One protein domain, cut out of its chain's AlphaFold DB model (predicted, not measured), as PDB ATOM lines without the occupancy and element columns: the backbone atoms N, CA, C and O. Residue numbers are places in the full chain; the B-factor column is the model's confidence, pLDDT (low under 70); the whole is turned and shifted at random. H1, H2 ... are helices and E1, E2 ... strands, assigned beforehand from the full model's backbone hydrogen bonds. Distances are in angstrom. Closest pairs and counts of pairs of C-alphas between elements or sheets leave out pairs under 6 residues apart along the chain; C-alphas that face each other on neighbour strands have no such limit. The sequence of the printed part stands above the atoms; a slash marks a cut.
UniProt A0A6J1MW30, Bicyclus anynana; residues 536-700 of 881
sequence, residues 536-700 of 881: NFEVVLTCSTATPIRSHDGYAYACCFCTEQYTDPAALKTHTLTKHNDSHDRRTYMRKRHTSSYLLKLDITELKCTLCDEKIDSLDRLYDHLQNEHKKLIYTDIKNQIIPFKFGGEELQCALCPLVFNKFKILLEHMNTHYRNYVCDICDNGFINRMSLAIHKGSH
ATOM      1  N   ASN A 536     130.190 160.961 178.864       81.25
ATOM      2  CA  ASN A 536     129.765 160.834 180.265       81.25
ATOM      3  C   ASN A 536     129.229 159.423 180.566       81.25
ATOM      4  O   ASN A 536     129.577 158.846 181.594       81.25
ATOM      5  N   PHE A 537     128.442 158.825 179.660       77.69
ATOM      6  CA  PHE A 537     127.993 157.438 179.828       77.69
ATOM      7  C   PHE A 537     129.160 156.426 179.805       77.69
ATOM      8  O   PHE A 537     129.120 155.460 180.562       77.69
ATOM      9  N   GLU A 538     130.179 156.599 178.949       76.12
ATOM     10  CA  GLU A 538     131.345 155.693 178.885       76.12
ATOM     11  C   GLU A 538     132.234 155.843 180.134       76.12
ATOM     12  O   GLU A 538     132.636 154.832 180.708       76.12
ATOM     13  N   VAL A 539     132.450 157.069 180.629       79.94
ATOM     14  CA  VAL A 539     133.192 157.344 181.875       79.94
ATOM     15  C   VAL A 539     132.488 156.735 183.091       79.94
ATOM     16  O   VAL A 539     133.104 155.951 183.810       79.94
ATOM     17  N   VAL A 540     131.189 156.996 183.295       80.81
ATOM     18  CA  VAL A 540     130.434 156.442 184.440       80.81
ATOM     19  C   VAL A 540     130.435 154.911 184.434       80.81
ATOM     20  O   VAL A 540     130.667 154.296 185.472       80.81
ATOM     21  N   LEU A 541     130.214 154.282 183.276       78.00
ATOM     22  CA  LEU A 541     130.127 152.820 183.167       78.00
ATOM     23  C   LEU A 541     131.481 152.097 183.183       78.00
ATOM     24  O   LEU A 541     131.490 150.871 183.235       78.00
ATOM     25  N   THR A 542     132.604 152.815 183.100       75.75
ATOM     26  CA  THR A 542     133.955 152.230 183.215       75.75
ATOM     27  C   THR A 542     134.608 152.525 184.561       75.75
ATOM     28  O   THR A 542     135.330 151.673 185.074       75.75
ATOM     29  N   CYS A 543     134.330 153.694 185.144       79.31
ATOM     30  CA  CYS A 543     134.958 154.178 186.374       79.31
ATOM     31  C   CYS A 543     134.073 154.021 187.631       79.31
ATOM     32  O   CYS A 543     134.426 154.541 188.685       79.31
ATOM     33  N   SER A 544     132.927 153.326 187.556       83.12
ATOM     34  CA  SER A 544     132.074 153.060 188.727       83.12
ATOM     35  C   SER A 544     131.339 151.715 188.668       83.12
ATOM     36  O   SER A 544     131.237 151.088 187.611       83.12
ATOM     37  N   THR A 545     130.776 151.287 189.802       81.06
ATOM     38  CA  THR A 545     129.907 150.097 189.913       81.06
ATOM     39  C   THR A 545     128.478 150.287 189.387       81.06
ATOM     40  O   THR A 545     127.676 149.355 189.482       81.06
ATOM     41  N   ALA A 546     128.131 151.453 188.830       83.00
ATOM     42  CA  ALA A 546     126.777 151.757 188.373       83.00
ATOM     43  C   ALA A 546     126.340 150.867 187.191       83.00
ATOM     44  O   ALA A 546     127.040 150.788 186.176       83.00
ATOM     45  N   THR A 547     125.167 150.221 187.271       77.69
ATOM     46  CA  THR A 547     124.728 149.258 186.238       77.69
ATOM     47  C   THR A 547     123.542 149.761 185.399       77.69
ATOM     48  O   THR A 547     122.551 150.263 185.933       77.69
ATOM     49  N   PRO A 548     123.593 149.669 184.054       79.31
ATOM     50  CA  PRO A 548     122.516 150.147 183.197       79.31
ATOM     51  C   PRO A 548     121.489 149.038 182.947       79.31
ATOM     52  O   PRO A 548     121.836 147.944 182.496       79.31
ATOM     53  N   ILE A 549     120.197 149.319 183.139       74.94
ATOM     54  CA  ILE A 549     119.146 148.283 183.100       74.94
ATOM     55  C   ILE A 549     118.143 148.429 181.942       74.94
ATOM     56  O   ILE A 549     117.793 149.532 181.505       74.94
ATOM     57  N   ARG A 550     117.615 147.297 181.455       65.88
ATOM     58  CA  ARG A 550     116.673 147.226 180.325       65.88
ATOM     59  C   ARG A 550     115.325 146.646 180.756       65.88
ATOM     60  O   ARG A 550     115.005 145.496 180.491       65.88
ATOM     61  N   SER A 551     114.481 147.464 181.383       65.56
ATOM     62  CA  SER A 551     113.106 147.047 181.698       65.56
ATOM     63  C   SER A 551     112.216 147.018 180.442       65.56
ATOM     64  O   SER A 551     111.904 148.069 179.874       65.56
ATOM     65  N   HIS A 552     111.800 145.812 180.048       51.06
ATOM     66  CA  HIS A 552     110.652 145.509 179.187       51.06
ATOM     67  C   HIS A 552     109.930 144.313 179.823       51.06
ATOM     68  O   HIS A 552     110.592 143.345 180.177       51.06
ATOM     69  N   ASP A 553     108.606 144.408 179.971       45.59
ATOM     70  CA  ASP A 553     107.749 143.525 180.781       45.59
ATOM     71  C   ASP A 553     108.071 143.540 182.293       45.59
ATOM     72  O   ASP A 553     109.105 143.079 182.764       45.59
ATOM     73  N   GLY A 554     107.152 144.109 183.084       54.09
ATOM     74  CA  GLY A 554     107.348 144.422 184.509       54.09
ATOM     75  C   GLY A 554     107.240 143.229 185.464       54.09
ATOM     76  O   GLY A 554     106.416 143.271 186.372       54.09
ATOM     77  N   TYR A 555     108.040 142.187 185.231       54.59
ATOM     78  CA  TYR A 555     108.202 141.018 186.110       54.59
ATOM     79  C   TYR A 555     109.669 140.567 186.268       54.59
ATOM     80  O   TYR A 555     109.938 139.697 187.090       54.59
ATOM     81  N   ALA A 556     110.605 141.131 185.496       65.44
ATOM     82  CA  ALA A 556     112.037 140.867 185.615       65.44
ATOM     83  C   ALA A 556     112.869 142.073 185.143       65.44
ATOM     84  O   ALA A 556     112.438 142.874 184.306       65.44
ATOM     85  N   TYR A 557     114.092 142.176 185.651       73.25
ATOM     86  CA  TYR A 557     115.110 143.126 185.225       73.25
ATOM     87  C   TYR A 557     115.975 142.468 184.140       73.25
ATOM     88  O   TYR A 557     116.699 141.510 184.410       73.25
ATOM     89  N   ALA A 558     115.896 142.939 182.889       75.12
ATOM     90  CA  ALA A 558     116.752 142.424 181.818       75.12
ATOM     91  C   ALA A 558     118.073 143.198 181.731       75.12
ATOM     92  O   ALA A 558     118.105 144.426 181.879       75.12
ATOM     93  N   CYS A 559     119.150 142.482 181.412       77.62
ATOM     94  CA  CYS A 559     120.455 143.080 181.164       77.62
ATOM     95  C   CYS A 559     120.429 144.014 179.936       77.62
ATOM     96  O   CYS A 559     119.720 143.781 178.947       77.62
ATOM     97  N   CYS A 560     121.212 145.094 179.990       73.75
ATOM     98  CA  CYS A 560     121.417 145.996 178.857       73.75
ATOM     99  C   CYS A 560     122.295 145.401 177.749       73.75
ATOM    100  O   CYS A 560     122.059 145.698 176.577       73.75
ATOM    101  N   PHE A 561     123.283 144.585 178.112       72.69
ATOM    102  CA  PHE A 561     124.309 144.070 177.204       72.69
ATOM    103  C   PHE A 561     123.864 142.782 176.494       72.69
ATOM    104  O   PHE A 561     124.004 142.670 175.274       72.69
ATOM    105  N   CYS A 562     123.239 141.857 177.231       72.62
ATOM    106  CA  CYS A 562     122.785 140.559 176.730       72.62
ATOM    107  C   CYS A 562     121.257 140.356 176.852       72.62
ATOM    108  O   CYS A 562     120.485 141.288 177.101       72.62
ATOM    109  N   THR A 563     120.801 139.120 176.636       72.31
ATOM    110  CA  THR A 563     119.392 138.702 176.747       72.31
ATOM    111  C   THR A 563     119.006 138.104 178.104       72.31
ATOM    112  O   THR A 563     117.831 137.790 178.278       72.31
ATOM    113  N   GLU A 564     119.945 137.942 179.045       71.00
ATOM    114  CA  GLU A 564     119.679 137.378 180.380       71.00
ATOM    115  C   GLU A 564     118.730 138.301 181.193       71.00
ATOM    116  O   GLU A 564     118.713 139.529 181.025       71.00
ATOM    117  N   GLN A 565     117.880 137.689 182.025       79.75
ATOM    118  CA  GLN A 565     116.846 138.344 182.835       79.75
ATOM    119  C   GLN A 565     116.891 137.827 184.271       79.75
ATOM    120  O   GLN A 565     117.091 136.633 184.489       79.75
ATOM    121  N   TYR A 566     116.645 138.722 185.224       74.19
ATOM    122  CA  TYR A 566     116.799 138.474 186.652       74.19
ATOM    123  C   TYR A 566     115.566 138.945 187.419       74.19
ATOM    124  O   TYR A 566     115.010 140.001 187.122       74.19
ATOM    125  N   THR A 567     115.129 138.165 188.405       71.31
ATOM    126  CA  THR A 567     114.083 138.579 189.356       71.31
ATOM    127  C   THR A 567     114.657 139.449 190.469       71.31
ATOM    128  O   THR A 567     114.032 140.426 190.859       71.31
ATOM    129  N   ASP A 568     115.862 139.114 190.928       73.94
ATOM    130  CA  ASP A 568     116.618 139.844 191.943       73.94
ATOM    131  C   ASP A 568     117.532 140.915 191.298       73.94
ATOM    132  O   ASP A 568     118.300 140.591 190.381       73.94
ATOM    133  N   PRO A 569     117.483 142.180 191.760       73.88
ATOM    134  CA  PRO A 569     118.435 143.220 191.382       73.88
ATOM    135  C   PRO A 569     119.909 142.877 191.638       73.88
ATOM    136  O   PRO A 569     120.748 143.168 190.781       73.88
ATOM    137  N   ALA A 570     120.247 142.240 192.764       78.94
ATOM    138  CA  ALA A 570     121.636 141.942 193.116       78.94
ATOM    139  C   ALA A 570     122.244 140.896 192.165       78.94
ATOM    140  O   ALA A 570     123.379 141.053 191.703       78.94
ATOM    141  N   ALA A 571     121.469 139.890 191.759       79.12
ATOM    142  CA  ALA A 571     121.825 138.934 190.714       79.12
ATOM    143  C   ALA A 571     122.043 139.596 189.335       79.12
ATOM    144  O   ALA A 571     122.959 139.203 188.611       79.12
ATOM    145  N   LEU A 572     121.272 140.634 188.968       79.88
ATOM    146  CA  LEU A 572     121.548 141.409 187.745       79.88
ATOM    147  C   LEU A 572     122.830 142.242 187.873       79.88
ATOM    148  O   LEU A 572     123.626 142.298 186.930       79.88
ATOM    149  N   LYS A 573     123.033 142.898 189.018       79.69
ATOM    150  CA  LYS A 573     124.207 143.736 189.277       79.69
ATOM    151  C   LYS A 573     125.489 142.899 189.239       79.69
ATOM    152  O   LYS A 573     126.409 143.226 188.491       79.69
ATOM    153  N   THR A 574     125.514 141.771 189.946       80.06
ATOM    154  CA  THR A 574     126.635 140.813 189.938       80.06
ATOM    155  C   THR A 574     126.871 140.203 188.557       80.06
ATOM    156  O   THR A 574     128.015 140.196 188.105       80.06
ATOM    157  N   HIS A 575     125.832 139.789 187.817       81.62
ATOM    158  CA  HIS A 575     125.962 139.392 186.403       81.62
ATOM    159  C   HIS A 575     126.638 140.488 185.564       81.62
ATOM    160  O   HIS A 575     127.565 140.215 184.802       81.62
ATOM    161  N   THR A 576     126.193 141.737 185.709       78.94
ATOM    162  CA  THR A 576     126.679 142.859 184.895       78.94
ATOM    163  C   THR A 576     128.144 143.177 185.203       78.94
ATOM    164  O   THR A 576     128.926 143.402 184.281       78.94
ATOM    165  N   LEU A 577     128.531 143.137 186.480       78.00
ATOM    166  CA  LEU A 577     129.899 143.397 186.939       78.00
ATOM    167  C   LEU A 577     130.866 142.216 186.725       78.00
ATOM    168  O   LEU A 577     132.072 142.437 186.731       78.00
ATOM    169  N   THR A 578     130.375 140.991 186.502       78.81
ATOM    170  CA  THR A 578     131.221 139.807 186.231       78.81
ATOM    171  C   THR A 578     131.322 139.466 184.746       78.81
ATOM    172  O   THR A 578     132.426 139.282 184.242       78.81
ATOM    173  N   LYS A 579     130.201 139.411 184.013       75.50
ATOM    174  CA  LYS A 579     130.178 139.026 182.589       75.50
ATOM    175  C   LYS A 579     130.327 140.193 181.611       75.50
ATOM    176  O   LYS A 579     130.722 139.959 180.475       75.50
ATOM    177  N   HIS A 580     130.007 141.424 182.017       72.62
ATOM    178  CA  HIS A 580     129.969 142.597 181.127       72.62
ATOM    179  C   HIS A 580     130.839 143.764 181.631       72.62
ATOM    180  O   HIS A 580     130.555 144.937 181.367       72.62
ATOM    181  N   ASN A 581     131.926 143.438 182.338       67.19
ATOM    182  CA  ASN A 581     132.931 144.413 182.767       67.19
ATOM    183  C   ASN A 581     133.905 144.810 181.637       67.19
ATOM    184  O   ASN A 581     134.597 145.821 181.745       67.19
ATOM    185  N   ASP A 582     133.960 144.068 180.526       66.44
ATOM    186  CA  ASP A 582     134.825 144.447 179.407       66.44
ATOM    187  C   ASP A 582     134.304 145.685 178.646       66.44
ATOM    188  O   ASP A 582     133.114 145.884 178.369       66.44
ATOM    189  N   SER A 583     135.270 146.508 178.250       60.03
ATOM    190  CA  SER A 583     135.158 147.605 177.301       60.03
ATOM    191  C   SER A 583     134.436 147.235 175.996       60.03
ATOM    192  O   SER A 583     133.732 148.090 175.451       60.03
ATOM    193  N   HIS A 584     134.557 146.001 175.484       63.72
ATOM    194  CA  HIS A 584     133.940 145.607 174.216       63.72
ATOM    195  C   HIS A 584     132.410 145.627 174.283       63.72
ATOM    196  O   HIS A 584     131.770 146.221 173.409       63.72
ATOM    197  N   ASP A 585     131.812 145.030 175.316       62.97
ATOM    198  CA  ASP A 585     130.356 145.005 175.494       62.97
ATOM    199  C   ASP A 585     129.803 146.401 175.775       62.97
ATOM    200  O   ASP A 585     128.810 146.819 175.168       62.97
ATOM    201  N   ARG A 586     130.502 147.171 176.618       65.12
ATOM    202  CA  ARG A 586     130.169 148.566 176.943       65.12
ATOM    203  C   ARG A 586     130.162 149.449 175.688       65.12
ATOM    204  O   ARG A 586     129.167 150.120 175.395       65.12
ATOM    205  N   ARG A 587     131.207 149.363 174.861       61.47
ATOM    206  CA  ARG A 587     131.322 150.080 173.577       61.47
ATOM    207  C   ARG A 587     130.313 149.586 172.536       61.47
ATOM    208  O   ARG A 587     129.770 150.381 171.764       61.47
ATOM    209  N   THR A 588     130.014 148.291 172.528       63.25
ATOM    210  CA  THR A 588     129.014 147.675 171.646       63.25
ATOM    211  C   THR A 588     127.587 148.094 172.007       63.25
ATOM    212  O   THR A 588     126.780 148.334 171.107       63.25
ATOM    213  N   TYR A 589     127.272 148.263 173.292       64.94
ATOM    214  CA  TYR A 589     126.004 148.831 173.755       64.94
ATOM    215  C   TYR A 589     125.820 150.276 173.276       64.94
ATOM    216  O   TYR A 589     124.789 150.596 172.677       64.94
ATOM    217  N   MET A 590     126.840 151.130 173.435       61.25
ATOM    218  CA  MET A 590     126.782 152.522 172.964       61.25
ATOM    219  C   MET A 590     126.613 152.621 171.444       61.25
ATOM    220  O   MET A 590     125.800 153.411 170.963       61.25
ATOM    221  N   ARG A 591     127.302 151.766 170.675       61.59
ATOM    222  CA  ARG A 591     127.161 151.683 169.208       61.59
ATOM    223  C   ARG A 591     125.768 151.225 168.742       61.59
ATOM    224  O   ARG A 591     125.387 151.537 167.617       61.59
ATOM    225  N   LYS A 592     124.999 150.517 169.580       58.50
ATOM    226  CA  LYS A 592     123.647 150.012 169.263       58.50
ATOM    227  C   LYS A 592     122.508 150.998 169.589       58.50
ATOM    228  O   LYS A 592     121.365 150.721 169.226       58.50
ATOM    229  N   ARG A 593     122.768 152.136 170.252       60.00
ATOM    230  CA  ARG A 593     121.730 153.126 170.622       60.00
ATOM    231  C   ARG A 593     121.379 154.082 169.468       60.00
ATOM    232  O   ARG A 593     122.250 154.694 168.855       60.00
ATOM    233  N   HIS A 594     120.081 154.266 169.215       52.06
ATOM    234  CA  HIS A 594     119.575 155.278 168.281       52.06
ATOM    235  C   HIS A 594     119.514 156.672 168.931       52.06
ATOM    236  O   HIS A 594     119.408 156.812 170.148       52.06
ATOM    237  N   THR A 595     119.489 157.721 168.103       45.47
ATOM    238  CA  THR A 595     119.370 159.133 168.526       45.47
ATOM    239  C   THR A 595     118.058 159.481 169.243       45.47
ATOM    240  O   THR A 595     117.924 160.573 169.782       45.47
ATOM    241  N   SER A 596     117.083 158.572 169.268       44.94
ATOM    242  CA  SER A 596     115.816 158.711 169.993       44.94
ATOM    243  C   SER A 596     115.832 158.110 171.406       44.94
ATOM    244  O   SER A 596     114.849 158.260 172.129       44.94
ATOM    245  N   SER A 597     116.908 157.421 171.808       54.78
ATOM    246  CA  SER A 597     116.962 156.619 173.038       54.78
ATOM    247  C   SER A 597     118.141 156.993 173.948       54.78
ATOM    248  O   SER A 597     118.858 156.112 174.419       54.78
ATOM    249  N   TYR A 598     118.364 158.291 174.178       61.25
ATOM    250  CA  TYR A 598     119.443 158.769 175.058       61.25
ATOM    251  C   TYR A 598     119.222 158.478 176.541       61.25
ATOM    252  O   TYR A 598     120.196 158.350 177.273       61.25
ATOM    253  N   LEU A 599     117.977 158.263 176.967       67.06
ATOM    254  CA  LEU A 599     117.641 157.934 178.351       67.06
ATOM    255  C   LEU A 599     118.423 156.702 178.842       67.06
ATOM    256  O   LEU A 599     118.285 155.602 178.287       67.06
ATOM    257  N   LEU A 600     119.255 156.860 179.870       72.50
ATOM    258  CA  LEU A 600     119.917 155.747 180.550       72.50
ATOM    259  C   LEU A 600     119.267 155.555 181.919       72.50
ATOM    260  O   LEU A 600     119.272 156.471 182.730       72.50
ATOM    261  N   LYS A 601     118.694 154.377 182.170       80.12
ATOM    262  CA  LYS A 601     118.255 153.978 183.514       80.12
ATOM    263  C   LYS A 601     119.459 153.347 184.195       80.12
ATOM    264  O   LYS A 601     119.926 152.313 183.708       80.12
ATOM    265  N   LEU A 602     119.957 153.980 185.247       82.31
ATOM    266  CA  LEU A 602     121.200 153.613 185.908       82.31
ATOM    267  C   LEU A 602     120.920 153.272 187.372       82.31
ATOM    268  O   LEU A 602     120.446 154.115 188.130       82.31
ATOM    269  N   ASP A 603     121.202 152.033 187.743       83.12
ATOM    270  CA  ASP A 603     121.248 151.606 189.135       83.12
ATOM    271  C   ASP A 603     122.525 152.156 189.788       83.12
ATOM    272  O   ASP A 603     123.625 151.934 189.272       83.12
ATOM    273  N   ILE A 604     122.362 152.875 190.900       80.94
ATOM    274  CA  ILE A 604     123.450 153.413 191.735       80.94
ATOM    275  C   ILE A 604     123.414 152.856 193.173       80.94
ATOM    276  O   ILE A 604     123.900 153.485 194.115       80.94
ATOM    277  N   THR A 605     122.812 151.683 193.368       80.56
ATOM    278  CA  THR A 605     122.852 150.941 194.638       80.56
ATOM    279  C   THR A 605     124.293 150.516 194.926       80.56
ATOM    280  O   THR A 605     124.931 149.931 194.054       80.56
ATOM    281  N   GLU A 606     124.824 150.805 196.120       79.44
ATOM    282  CA  GLU A 606     126.249 150.628 196.490       79.44
ATOM    283  C   GLU A 606     127.212 151.133 195.390       79.44
ATOM    284  O   GLU A 606     128.060 150.402 194.857       79.44
ATOM    285  N   LEU A 607     127.020 152.389 194.994       84.44
ATOM    286  CA  LEU A 607     127.906 153.062 194.062       84.44
ATOM    287  C   LEU A 607     129.290 153.271 194.707       84.44
ATOM    288  O   LEU A 607     129.416 153.764 195.827       84.44
ATOM    289  N   LYS A 608     130.340 152.869 193.992       84.69
ATOM    290  CA  LYS A 608     131.738 153.161 194.321       84.69
ATOM    291  C   LYS A 608     132.544 153.410 193.052       84.69
ATOM    292  O   LYS A 608     132.165 152.928 191.976       84.69
ATOM    293  N   CYS A 609     133.644 154.141 193.174       85.25
ATOM    294  CA  CYS A 609     134.606 154.313 192.092       85.25
ATOM    295  C   CYS A 609     135.394 153.013 191.868       85.25
ATOM    296  O   CYS A 609     135.814 152.372 192.825       85.25
ATOM    297  N   THR A 610     135.627 152.608 190.619       81.25
ATOM    298  CA  THR A 610     136.425 151.400 190.297       81.25
ATOM    299  C   THR A 610     137.925 151.679 190.158       81.25
ATOM    300  O   THR A 610     138.677 150.784 189.778       81.25
ATOM    301  N   LEU A 611     138.364 152.912 190.436       81.75
ATOM    302  CA  LEU A 611     139.766 153.340 190.345       81.75
ATOM    303  C   LEU A 611     140.449 153.486 191.719       81.75
ATOM    304  O   LEU A 611     141.673 153.432 191.786       81.75
ATOM    305  N   CYS A 612     139.669 153.653 192.791       84.69
ATOM    306  CA  CYS A 612     140.145 153.822 194.172       84.69
ATOM    307  C   CYS A 612     139.253 153.144 195.237       84.69
ATOM    308  O   CYS A 612     139.532 153.253 196.425       84.69
ATOM    309  N   ASP A 613     138.161 152.485 194.827       82.50
ATOM    310  CA  ASP A 613     137.152 151.854 195.692       82.50
ATOM    311  C   ASP A 613     136.394 152.769 196.683       82.50
ATOM    312  O   ASP A 613     135.589 152.275 197.482       82.50
ATOM    313  N   GLU A 614     136.536 154.096 196.573       84.62
ATOM    314  CA  GLU A 614     135.768 155.074 197.357       84.62
ATOM    315  C   GLU A 614     134.250 154.904 197.153       84.62
ATOM    316  O   GLU A 614     133.756 154.835 196.022       84.62
ATOM    317  N   LYS A 615     133.502 154.837 198.263       85.00
ATOM    318  CA  LYS A 615     132.039 154.684 198.291       85.00
ATOM    319  C   LYS A 615     131.365 156.043 198.123       85.00
ATOM    320  O   LYS A 615     131.597 156.945 198.919       85.00
ATOM    321  N   ILE A 616     130.481 156.162 197.136       85.25
ATOM    322  CA  ILE A 616     129.873 157.431 196.721       85.25
ATOM    323  C   ILE A 616     128.350 157.259 196.699       85.25
ATOM    324  O   ILE A 616     127.838 156.261 196.203       85.25
ATOM    325  N   ASP A 617     127.591 158.205 197.248       77.25
ATOM    326  CA  ASP A 617     126.145 158.041 197.480       77.25
ATOM    327  C   ASP A 617     125.238 158.604 196.371       77.25
ATOM    328  O   ASP A 617     124.030 158.337 196.360       77.25
ATOM    329  N   SER A 618     125.802 159.382 195.447       81.88
ATOM    330  CA  SER A 618     125.087 160.220 194.481       81.88
ATOM    331  C   SER A 618     125.860 160.345 193.162       81.88
ATOM    332  O   SER A 618     127.079 160.188 193.113       81.88
ATOM    333  N   LEU A 619     125.145 160.598 192.060       82.12
ATOM    334  CA  LEU A 619     125.755 160.673 190.725       82.12
ATOM    335  C   LEU A 619     126.602 161.939 190.543       82.12
ATOM    336  O   LEU A 619     127.630 161.892 189.875       82.12
ATOM    337  N   ASP A 620     126.189 163.051 191.146       81.94
ATOM    338  CA  ASP A 620     126.870 164.335 190.991       81.94
ATOM    339  C   ASP A 620     128.201 164.349 191.769       81.94
ATOM    340  O   ASP A 620     129.234 164.665 191.185       81.94
ATOM    341  N   ARG A 621     128.243 163.809 193.002       81.94
ATOM    342  CA  ARG A 621     129.518 163.567 193.711       81.94
ATOM    343  C   ARG A 621     130.445 162.601 192.969       81.94
ATOM    344  O   ARG A 621     131.657 162.768 193.034       81.94
ATOM    345  N   LEU A 622     129.909 161.613 192.238       83.75
ATOM    346  CA  LEU A 622     130.732 160.754 191.376       83.75
ATOM    347  C   LEU A 622     131.372 161.559 190.238       83.75
ATOM    348  O   LEU A 622     132.509 161.274 189.873       83.75
ATOM    349  N   TYR A 623     130.676 162.550 189.674       84.75
ATOM    350  CA  TYR A 623     131.269 163.430 188.669       84.75
ATOM    351  C   TYR A 623     132.405 164.271 189.259       84.75
ATOM    352  O   TYR A 623     133.498 164.260 188.693       84.75
ATOM    353  N   ASP A 624     132.181 164.918 190.405       84.00
ATOM    354  CA  ASP A 624     133.193 165.747 191.074       84.00
ATOM    355  C   ASP A 624     134.439 164.921 191.436       84.00
ATOM    356  O   ASP A 624     135.558 165.276 191.065       84.00
ATOM    357  N   HIS A 625     134.245 163.758 192.064       85.62
ATOM    358  CA  HIS A 625     135.308 162.808 192.401       85.62
ATOM    359  C   HIS A 625     136.091 162.339 191.156       85.62
ATOM    360  O   HIS A 625     137.321 162.414 191.116       85.62
ATOM    361  N   LEU A 626     135.403 161.890 190.095       85.38
ATOM    362  CA  LEU A 626     136.070 161.410 188.877       85.38
ATOM    363  C   LEU A 626     136.815 162.529 188.133       85.38
ATOM    364  O   LEU A 626     137.822 162.249 187.471       85.38
ATOM    365  N   GLN A 627     136.341 163.771 188.222       86.00
ATOM    366  CA  GLN A 627     136.972 164.932 187.602       86.00
ATOM    367  C   GLN A 627     138.188 165.428 188.399       86.00
ATOM    368  O   GLN A 627     139.211 165.737 187.787       86.00
ATOM    369  N   ASN A 628     138.107 165.465 189.730       84.44
ATOM    370  CA  ASN A 628     139.157 166.012 190.591       84.44
ATOM    371  C   ASN A 628     140.271 164.984 190.854       84.44
ATOM    372  O   ASN A 628     141.410 165.188 190.423       84.44
ATOM    373  N   GLU A 629     139.936 163.837 191.452       85.31
ATOM    374  CA  GLU A 629     140.911 162.810 191.860       85.31
ATOM    375  C   GLU A 629     141.472 162.039 190.661       85.31
ATOM    376  O   GLU A 629     142.667 161.750 190.561       85.31
ATOM    377  N   HIS A 630     140.604 161.714 189.700       85.50
ATOM    378  CA  HIS A 630     140.944 160.831 188.581       85.50
ATOM    379  C   HIS A 630     141.071 161.532 187.227       85.50
ATOM    380  O   HIS A 630     141.315 160.860 186.213       85.50
ATOM    381  N   LYS A 631     140.945 162.868 187.206       84.50
ATOM    382  CA  LYS A 631     141.152 163.747 186.039       84.50
ATOM    383  C   LYS A 631     140.401 163.269 184.788       84.50
ATOM    384  O   LYS A 631     140.875 163.414 183.658       84.50
ATOM    385  N   LYS A 632     139.225 162.658 184.979       84.00
ATOM    386  CA  LYS A 632     138.356 162.192 183.892       84.00
ATOM    387  C   LYS A 632     137.580 163.372 183.327       84.00
ATOM    388  O   LYS A 632     136.960 164.136 184.056       84.00
ATOM    389  N   LEU A 633     137.577 163.489 182.002       80.31
ATOM    390  CA  LEU A 633     136.807 164.514 181.311       80.31
ATOM    391  C   LEU A 633     135.311 164.189 181.400       80.31
ATOM    392  O   LEU A 633     134.850 163.243 180.758       80.31
ATOM    393  N   ILE A 634     134.567 164.984 182.163       81.25
ATOM    394  CA  ILE A 634     133.111 164.905 182.296       81.25
ATOM    395  C   ILE A 634     132.519 166.237 181.832       81.25
ATOM    396  O   ILE A 634     133.032 167.310 182.135       81.25
ATOM    397  N   TYR A 635     131.456 166.173 181.034       77.12
ATOM    398  CA  TYR A 635     130.783 167.356 180.504       77.12
ATOM    399  C   TYR A 635     129.584 167.709 181.383       77.12
ATOM    400  O   TYR A 635     128.547 167.054 181.291       77.12
ATOM    401  N   THR A 636     129.715 168.739 182.216       71.19
ATOM    402  CA  THR A 636     128.618 169.289 183.035       71.19
ATOM    403  C   THR A 636     127.757 170.306 182.276       71.19
ATOM    404  O   THR A 636     126.641 170.600 182.690       71.19
ATOM    405  N   ASP A 637     128.204 170.782 181.105       65.38
ATOM    406  CA  ASP A 637     127.492 171.763 180.266       65.38
ATOM    407  C   ASP A 637     126.256 171.208 179.522       65.38
ATOM    408  O   ASP A 637     125.653 171.890 178.692       65.38
ATOM    409  N   ILE A 638     125.873 169.958 179.795       68.81
ATOM    410  CA  ILE A 638     124.800 169.234 179.111       68.81
ATOM    411  C   ILE A 638     123.736 168.731 180.094       68.81
ATOM    412  O   ILE A 638     124.039 168.223 181.169       68.81
ATOM    413  N   LYS A 639     122.457 168.830 179.710       64.25
ATOM    414  CA  LYS A 639     121.331 168.408 180.562       64.25
ATOM    415  C   LYS A 639     121.364 166.898 180.813       64.25
ATOM    416  O   LYS A 639     121.155 166.127 179.878       64.25
ATOM    417  N   ASN A 640     121.560 166.485 182.068       64.50
ATOM    418  CA  ASN A 640     121.644 165.078 182.480       64.50
ATOM    419  C   ASN A 640     120.462 164.238 181.940       64.50
ATOM    420  O   ASN A 640     119.302 164.466 182.284       64.50
ATOM    421  N   GLN A 641     120.768 163.236 181.102       68.62
ATOM    422  CA  GLN A 641     119.814 162.230 180.585       68.62
ATOM    423  C   GLN A 641     120.041 160.823 181.183       68.62
ATOM    424  O   GLN A 641     119.462 159.833 180.717       68.62
ATOM    425  N   ILE A 642     120.868 160.739 182.228       74.25
ATOM    426  CA  ILE A 642     120.904 159.609 183.161       74.25
ATOM    427  C   ILE A 642     119.738 159.773 184.141       74.25
ATOM    428  O   ILE A 642     119.493 160.865 184.642       74.25
ATOM    429  N   ILE A 643     119.033 158.680 184.412       76.06
ATOM    430  CA  ILE A 643     118.099 158.549 185.528       76.06
ATOM    431  C   ILE A 643     118.760 157.617 186.548       76.06
ATOM    432  O   ILE A 643     118.729 156.398 186.329       76.06
ATOM    433  N   PRO A 644     119.365 158.155 187.618       81.81
ATOM    434  CA  PRO A 644     119.817 157.356 188.743       81.81
ATOM    435  C   PRO A 644     118.618 156.897 189.585       81.81
ATOM    436  O   PRO A 644     117.653 157.637 189.787       81.81
ATOM    437  N   PHE A 645     118.677 155.671 190.090       83.38
ATOM    438  CA  PHE A 645     117.743 155.135 191.083       83.38
ATOM    439  C   PHE A 645     118.465 154.095 191.957       83.38
ATOM    440  O   PHE A 645     119.568 153.655 191.616       83.38
ATOM    441  N   LYS A 646     117.864 153.727 193.091       81.38
ATOM    442  CA  LYS A 646     118.408 152.749 194.048       81.38
ATOM    443  C   LYS A 646     117.411 151.605 194.261       81.38
ATOM    444  O   LYS A 646     116.207 151.789 194.070       81.38
ATOM    445  N   PHE A 647     117.895 150.431 194.644       79.81
ATOM    446  CA  PHE A 647     117.074 149.275 195.001       79.81
ATOM    447  C   PHE A 647     116.933 149.167 196.521       79.81
ATOM    448  O   PHE A 647     117.906 148.905 197.224       79.81
ATOM    449  N   GLY A 648     115.709 149.340 197.024       63.66
ATOM    450  CA  GLY A 648     115.344 149.131 198.428       63.66
ATOM    451  C   GLY A 648     114.826 147.710 198.654       63.66
ATOM    452  O   GLY A 648     113.693 147.530 199.092       63.66
ATOM    453  N   GLY A 649     115.600 146.697 198.256       70.50
ATOM    454  CA  GLY A 649     115.109 145.320 198.141       70.50
ATOM    455  C   GLY A 649     114.229 145.139 196.899       70.50
ATOM    456  O   GLY A 649     114.691 145.360 195.779       70.50
ATOM    457  N   GLU A 650     112.964 144.740 197.076       63.66
ATOM    458  CA  GLU A 650     112.025 144.553 195.953       63.66
ATOM    459  C   GLU A 650     111.522 145.875 195.337       63.66
ATOM    460  O   GLU A 650     111.046 145.878 194.197       63.66
ATOM    461  N   GLU A 651     111.629 147.000 196.054       77.19
ATOM    462  CA  GLU A 651     111.107 148.299 195.614       77.19
ATOM    463  C   GLU A 651     112.169 149.220 194.989       77.19
ATOM    464  O   GLU A 651     113.355 149.195 195.326       77.19
ATOM    465  N   LEU A 652     111.725 150.081 194.067       81.06
ATOM    466  CA  LEU A 652     112.576 151.069 193.402       81.06
ATOM    467  C   LEU A 652     112.551 152.388 194.174       81.06
ATOM    468  O   LEU A 652     111.538 153.086 194.158       81.06
ATOM    469  N   GLN A 653     113.662 152.766 194.795       81.94
ATOM    470  CA  GLN A 653     113.807 154.050 195.474       81.94
ATOM    471  C   GLN A 653     114.317 155.129 194.505       81.94
ATOM    472  O   GLN A 653     115.170 154.883 193.643       81.94
ATOM    473  N   CYS A 654     113.811 156.351 194.650       83.00
ATOM    474  CA  CYS A 654     114.391 157.517 193.995       83.00
ATOM    475  C   CYS A 654     115.826 157.777 194.504       83.00
ATOM    476  O   CYS A 654     116.110 157.660 195.690       83.00
ATOM    477  N   ALA A 655     116.742 158.170 193.612       78.38
ATOM    478  CA  ALA A 655     118.105 158.550 193.999       78.38
ATOM    479  C   ALA A 655     118.215 159.939 194.667       78.38
ATOM    480  O   ALA A 655     119.250 160.229 195.259       78.38
ATOM    481  N   LEU A 656     117.181 160.781 194.546       79.31
ATOM    482  CA  LEU A 656     117.168 162.204 194.926       79.31
ATOM    483  C   LEU A 656     116.172 162.545 196.052       79.31
ATOM    484  O   LEU A 656     116.138 163.678 196.518       79.31
ATOM    485  N   CYS A 657     115.318 161.608 196.469       80.25
ATOM    486  CA  CYS A 657     114.344 161.800 197.548       80.25
ATOM    487  C   CYS A 657     113.936 160.437 198.144       80.25
ATOM    488  O   CYS A 657     114.113 159.422 197.470       80.25
ATOM    489  N   PRO A 658     113.337 160.370 199.346       79.75
ATOM    490  CA  PRO A 658     113.082 159.097 200.029       79.75
ATOM    491  C   PRO A 658     111.976 158.218 199.407       79.75
ATOM    492  O   PRO A 658     111.782 157.095 199.862       79.75
ATOM    493  N   LEU A 659     111.249 158.694 198.386       80.50
ATOM    494  CA  LEU A 659     110.095 157.989 197.811       80.50
ATOM    495  C   LEU A 659     110.458 156.655 197.128       80.50
ATOM    496  O   LEU A 659     111.419 156.566 196.355       80.50
ATOM    497  N   VAL A 660     109.613 155.646 197.365       83.88
ATOM    498  CA  VAL A 660     109.709 154.271 196.844       83.88
ATOM    499  C   VAL A 660     108.567 153.935 195.875       83.88
ATOM    500  O   VAL A 660     107.470 154.491 195.956       83.88
ATOM    501  N   PHE A 661     108.835 153.047 194.912       80.12
ATOM    502  CA  PHE A 661     107.949 152.780 193.778       80.12
ATOM    503  C   PHE A 661     107.930 151.302 193.360       80.12
ATOM    504  O   PHE A 661     108.918 150.757 192.871       80.12
ATOM    505  N   ASN A 662     106.743 150.692 193.359       73.75
ATOM    506  CA  ASN A 662     106.537 149.311 192.889       73.75
ATOM    507  C   ASN A 662     106.583 149.108 191.354       73.75
ATOM    508  O   ASN A 662     106.387 147.991 190.871       73.75
ATOM    509  N   LYS A 663     106.772 150.167 190.547       75.50
ATOM    510  CA  LYS A 663     106.799 150.090 189.068       75.50
ATOM    511  C   LYS A 663     107.691 151.158 188.446       75.50
ATOM    512  O   LYS A 663     107.442 152.350 188.625       75.50
ATOM    513  N   PHE A 664     108.571 150.745 187.527       73.06
ATOM    514  CA  PHE A 664     109.371 151.665 186.704       73.06
ATOM    515  C   PHE A 664     108.567 152.751 185.994       73.06
ATOM    516  O   PHE A 664     109.089 153.840 185.817       73.06
ATOM    517  N   LYS A 665     107.328 152.488 185.550       74.75
ATOM    518  CA  LYS A 665     106.534 153.535 184.888       74.75
ATOM    519  C   LYS A 665     106.250 154.700 185.845       74.75
ATOM    520  O   LYS A 665     106.440 155.838 185.448       74.75
ATOM    521  N   ILE A 666     105.871 154.400 187.088       76.62
ATOM    522  CA  ILE A 666     105.530 155.409 188.098       76.62
ATOM    523  C   ILE A 666     106.799 156.137 188.553       76.62
ATOM    524  O   ILE A 666     106.806 157.363 188.575       76.62
ATOM    525  N   LEU A 667     107.902 155.408 188.782       79.50
ATOM    526  CA  LEU A 667     109.217 156.014 189.027       79.50
ATOM    527  C   LEU A 667     109.599 156.984 187.896       79.50
ATOM    528  O   LEU A 667     109.945 158.123 188.165       79.50
ATOM    529  N   LEU A 668     109.505 156.569 186.628       75.38
ATOM    530  CA  LEU A 668     109.841 157.416 185.474       75.38
ATOM    531  C   LEU A 668     108.909 158.619 185.308       75.38
ATOM    532  O   LEU A 668     109.332 159.613 184.729       75.38
ATOM    533  N   GLU A 669     107.660 158.527 185.764       74.44
ATOM    534  CA  GLU A 669     106.714 159.645 185.790       74.44
ATOM    535  C   GLU A 669     107.094 160.634 186.906       74.44
ATOM    536  O   GLU A 669     107.229 161.826 186.625       74.44
ATOM    537  N   HIS A 670     107.423 160.139 188.103       80.12
ATOM    538  CA  HIS A 670     107.972 160.929 189.210       80.12
ATOM    539  C   HIS A 670     109.332 161.575 188.883       80.12
ATOM    540  O   HIS A 670     109.533 162.741 189.194       80.12
ATOM    541  N   MET A 671     110.251 160.895 188.191       77.25
ATOM    542  CA  MET A 671     111.581 161.446 187.865       77.25
ATOM    543  C   MET A 671     111.529 162.750 187.053       77.25
ATOM    544  O   MET A 671     112.506 163.496 187.052       77.25
ATOM    545  N   ASN A 672     110.407 163.067 186.396       75.62
ATOM    546  CA  ASN A 672     110.249 164.347 185.705       75.62
ATOM    547  C   ASN A 672     109.982 165.537 186.649       75.62
ATOM    548  O   ASN A 672     110.094 166.672 186.189       75.62
ATOM    549  N   THR A 673     109.636 165.318 187.928       73.88
ATOM    550  CA  THR A 673     109.521 166.409 188.919       73.88
ATOM    551  C   THR A 673     110.896 166.950 189.290       73.88
ATOM    552  O   THR A 673     111.064 168.160 189.385       73.88
ATOM    553  N   HIS A 674     111.882 166.057 189.427       75.38
ATOM    554  CA  HIS A 674     113.286 166.399 189.662       75.38
ATOM    555  C   HIS A 674     113.958 166.902 188.379       75.38
ATOM    556  O   HIS A 674     114.463 168.019 188.311       75.38
ATOM    557  N   TYR A 675     113.908 166.107 187.309       70.56
ATOM    558  CA  TYR A 675     114.580 166.404 186.045       70.56
ATOM    559  C   TYR A 675     113.635 167.091 185.045       70.56
ATOM    560  O   TYR A 675     113.263 166.517 184.013       70.56
ATOM    561  N   ARG A 676     113.275 168.356 185.309       68.81
ATOM    562  CA  ARG A 676     112.458 169.215 184.414       68.81
ATOM    563  C   ARG A 676     113.228 169.701 183.165       68.81
ATOM    564  O   ARG A 676     113.074 170.836 182.727       68.81
ATOM    565  N   ASN A 677     114.051 168.835 182.560       74.31
ATOM    566  CA  ASN A 677     114.947 169.141 181.432       74.31
ATOM    567  C   ASN A 677     114.240 169.827 180.251       74.31
ATOM    568  O   ASN A 677     114.823 170.708 179.608       74.31
ATOM    569  N   TYR A 678     113.008 169.402 179.961       73.69
ATOM    570  CA  TYR A 678     112.145 169.916 178.905       73.69
ATOM    571  C   TYR A 678     110.724 170.092 179.448       73.69
ATOM    572  O   TYR A 678     110.108 169.118 179.864       73.69
ATOM    573  N   VAL A 679     110.194 171.313 179.437       76.25
ATOM    574  CA  VAL A 679     108.842 171.627 179.932       76.25
ATOM    575  C   VAL A 679     107.839 171.644 178.772       76.25
ATOM    576  O   VAL A 679     108.206 171.952 177.634       76.25
ATOM    577  N   CYS A 680     106.580 171.283 179.031       79.62
ATOM    578  CA  CYS A 680     105.498 171.441 178.065       79.62
ATOM    579  C   CYS A 680     104.854 172.830 178.150       79.62
ATOM    580  O   CYS A 680     104.088 173.106 179.063       79.62
ATOM    581  N   ASP A 681     105.063 173.612 177.098       78.31
ATOM    582  CA  ASP A 681     104.471 174.907 176.716       78.31
ATOM    583  C   ASP A 681     102.927 175.009 176.685       78.31
ATOM    584  O   ASP A 681     102.388 175.975 176.159       78.31
ATOM    585  N   ILE A 682     102.208 174.005 177.190       73.88
ATOM    586  CA  ILE A 682     100.736 173.929 177.192       73.88
ATOM    587  C   ILE A 682     100.193 173.603 178.597       73.88
ATOM    588  O   ILE A 682      99.012 173.805 178.862       73.88
ATOM    589  N   CYS A 683     101.021 173.066 179.508       76.31
ATOM    590  CA  CYS A 683     100.563 172.614 180.831       76.31
ATOM    591  C   CYS A 683     101.694 172.406 181.868       76.31
ATOM    592  O   CYS A 683     101.543 171.578 182.767       76.31
ATOM    593  N   ASP A 684     102.865 173.015 181.665       73.81
ATOM    594  CA  ASP A 684     104.069 173.049 182.525       73.81
ATOM    595  C   ASP A 684     104.646 171.732 183.087       73.81
ATOM    596  O   ASP A 684     105.633 171.724 183.837       73.81
ATOM    597  N   ASN A 685     104.116 170.594 182.638       73.88
ATOM    598  CA  ASN A 685     104.653 169.267 182.911       73.88
ATOM    599  C   ASN A 685     106.109 169.174 182.431       73.88
ATOM    600  O   ASN A 685     106.415 169.429 181.261       73.88
ATOM    601  N   GLY A 686     107.004 168.795 183.343       71.19
ATOM    602  CA  GLY A 686     108.398 168.497 183.032       71.19
ATOM    603  C   GLY A 686     108.553 167.144 182.340       71.19
ATOM    604  O   GLY A 686     107.749 166.233 182.537       71.19
ATOM    605  N   PHE A 687     109.617 167.003 181.551       75.12
ATOM    606  CA  PHE A 687     110.024 165.771 180.880       75.12
ATOM    607  C   PHE A 687     111.548 165.668 180.806       75.12
ATOM    608  O   PHE A 687     112.229 166.599 180.372       75.12
ATOM    609  N   ILE A 688     112.087 164.491 181.128       68.31
ATOM    610  CA  ILE A 688     113.542 164.244 181.137       68.31
ATOM    611  C   ILE A 688     114.164 164.331 179.727       68.31
ATOM    612  O   ILE A 688     115.340 164.664 179.584       68.31
ATOM    613  N   ASN A 689     113.399 164.043 178.663       67.75
ATOM    614  CA  ASN A 689     113.897 164.023 177.281       67.75
ATOM    615  C   ASN A 689     112.866 164.526 176.246       67.75
ATOM    616  O   ASN A 689     111.652 164.429 176.446       67.75
ATOM    617  N   ARG A 690     113.364 164.992 175.087       67.19
ATOM    618  CA  ARG A 690     112.547 165.570 173.998       67.19
ATOM    619  C   ARG A 690     111.538 164.597 173.374       67.19
ATOM    620  O   ARG A 690     110.515 165.051 172.876       67.19
ATOM    621  N   MET A 691     111.795 163.284 173.384       66.88
ATOM    622  CA  MET A 691     110.882 162.288 172.802       66.88
ATOM    623  C   MET A 691     109.650 162.076 173.691       66.88
ATOM    624  O   MET A 691     108.532 162.065 173.181       66.88
ATOM    625  N   SER A 692     109.831 161.993 175.013       70.31
ATOM    626  CA  SER A 692     108.716 161.965 175.970       70.31
ATOM    627  C   SER A 692     107.842 163.219 175.843       70.31
ATOM    628  O   SER A 692     106.624 163.095 175.717       70.31
ATOM    629  N   LEU A 693     108.459 164.407 175.762       75.88
ATOM    630  CA  LEU A 693     107.730 165.654 175.513       75.88
ATOM    631  C   LEU A 693     107.005 165.638 174.155       75.88
ATOM    632  O   LEU A 693     105.838 166.005 174.092       75.88
ATOM    633  N   ALA A 694     107.635 165.182 173.069       71.56
ATOM    634  CA  ALA A 694     106.995 165.121 171.751       71.56
ATOM    635  C   ALA A 694     105.772 164.179 171.719       71.56
ATOM    636  O   ALA A 694     104.765 164.494 171.083       71.56
ATOM    637  N   ILE A 695     105.830 163.055 172.440       68.44
ATOM    638  CA  ILE A 695     104.692 162.140 172.620       68.44
ATOM    639  C   ILE A 695     103.573 162.823 173.427       68.44
ATOM    640  O   ILE A 695     102.406 162.720 173.049       68.44
ATOM    641  N   HIS A 696     103.917 163.568 174.480       74.50
ATOM    642  CA  HIS A 696     102.965 164.310 175.315       74.50
ATOM    643  C   HIS A 696     102.320 165.514 174.599       74.50
ATOM    644  O   HIS A 696     101.099 165.676 174.645       74.50
ATOM    645  N   LYS A 697     103.073 166.292 173.810       74.06
ATOM    646  CA  LYS A 697     102.490 167.287 172.889       74.06
ATOM    647  C   LYS A 697     101.537 166.635 171.877       74.06
ATOM    648  O   LYS A 697     100.601 167.272 171.409       74.06
ATOM    649  N   GLY A 698     101.715 165.344 171.586       68.69
ATOM    650  CA  GLY A 698     100.772 164.526 170.819       68.69
ATOM    651  C   GLY A 698      99.403 164.306 171.485       68.69
ATOM    652  O   GLY A 698      98.432 164.093 170.759       68.69
ATOM    653  N   SER A 699      99.292 164.384 172.819       65.56
ATOM    654  CA  SER A 699      97.994 164.382 173.526       65.56
ATOM    655  C   SER A 699      97.316 165.755 173.556       65.56
ATOM    656  O   SER A 699      96.090 165.807 173.510       65.56
ATOM    657  N   HIS A 700      98.093 166.845 173.523       69.19
ATOM    658  CA  HIS A 700      97.586 168.227 173.439       69.19
ATOM    659  C   HIS A 700      97.092 168.636 172.049       69.19
ATOM    660  O   HIS A 700      96.553 169.725 171.887       69.19
TER     661      HIS A 700
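AT A GLANCE: This is residues 536 to 700 of the 881 residues of a protein of Bicyclus anynana (UniProt A0A6J1MW30). A small, strongly twisted five-stranded sheet makes the core, with H2 across one face and H5 over the opposite face; H1 and H3 lie side by side towards one end, with H4 near H1. H6 lies away from the sheet at the other end of the longest axis. The printed part has 165 residues, with six named helices and five named strands in the order H1 E1 E2 H2 H3 E3 H4 E4 E5 H5 H6; the mixed sheet runs E2 E1 E3 E4 E5. The class is mixed, helices and strands, with under half of the residues in named elements. The whole is compact, with a radius of gyration of the C-alphas of 16.0 A and spans of 48 by 37 by 34 A.

HOW THE PARTS SIT: H1, residues 536 to 543, touches H3, residues 583 to 591, at a shallow tilt of 15 degrees, opposite ways; their closest C-alphas, Glu 538 and Arg 586, are 7.5 A apart. H1 only grazes the sheet, H3 is not on it. E1, residues 547 to 550, is antiparallel to E3, residues 600 to 603; N 547 and O 603, 3.1 A apart, are within hydrogen-bond range. E2, residues 557 to 559, meets E1 only at a point. H2, residues 569 to 579, is over E1 at a height over the sheet of 8.5 A and runs across the strands; the closest C-alphas of H2 and E1, Lys 573 and Thr 547, are 6.3 A apart. H4, residues 619 to 628, only just is on the sheet, with 5 pairs of C-alphas within 10 A, and only grazes it. E3, H4 and E4, residues 642 to 648, form a strand-helix-strand unit, two parallel neighbour strands with a helix between, its crossover right-handed; N 643 and O 600 are 2.8 A apart. E4 and E5, residues 651 to 654, form an antiparallel hairpin, with N 653 and O 646 2.8 A apart. H5, residues 664 to 674, is on the opposite face from H2; its closest C-alpha pair with E5, Leu 667 and Cys 654, is 7.3 A apart. H6, residues 690 to 697, touches no helix and is not on the sheet. Every O i to N i+4 pair is within hydrogen-bond range in H1, H2, H3, H4 and H6, but 4 of 7 in H5.

IN THESE COORDINATES: H1 begins at C-alpha 536, (129.765, 160.834, 180.265). H2 is 15.3 A long, H4 14.4 A, E4 19.3 A and H5 15.5 A. H6 ends at C-alpha 697, (102.490, 167.287, 172.889).

THE WHOLE: The C-alphas farthest apart, Cys 612 and His 700, are 49.5 A apart. The printed part has no cut; the links E3 to H4, H4 to E4 and H5 to H6 are long. The mean pLDDT of the printed part is 74.4, with 42 residues under 70, among them 581 to 599.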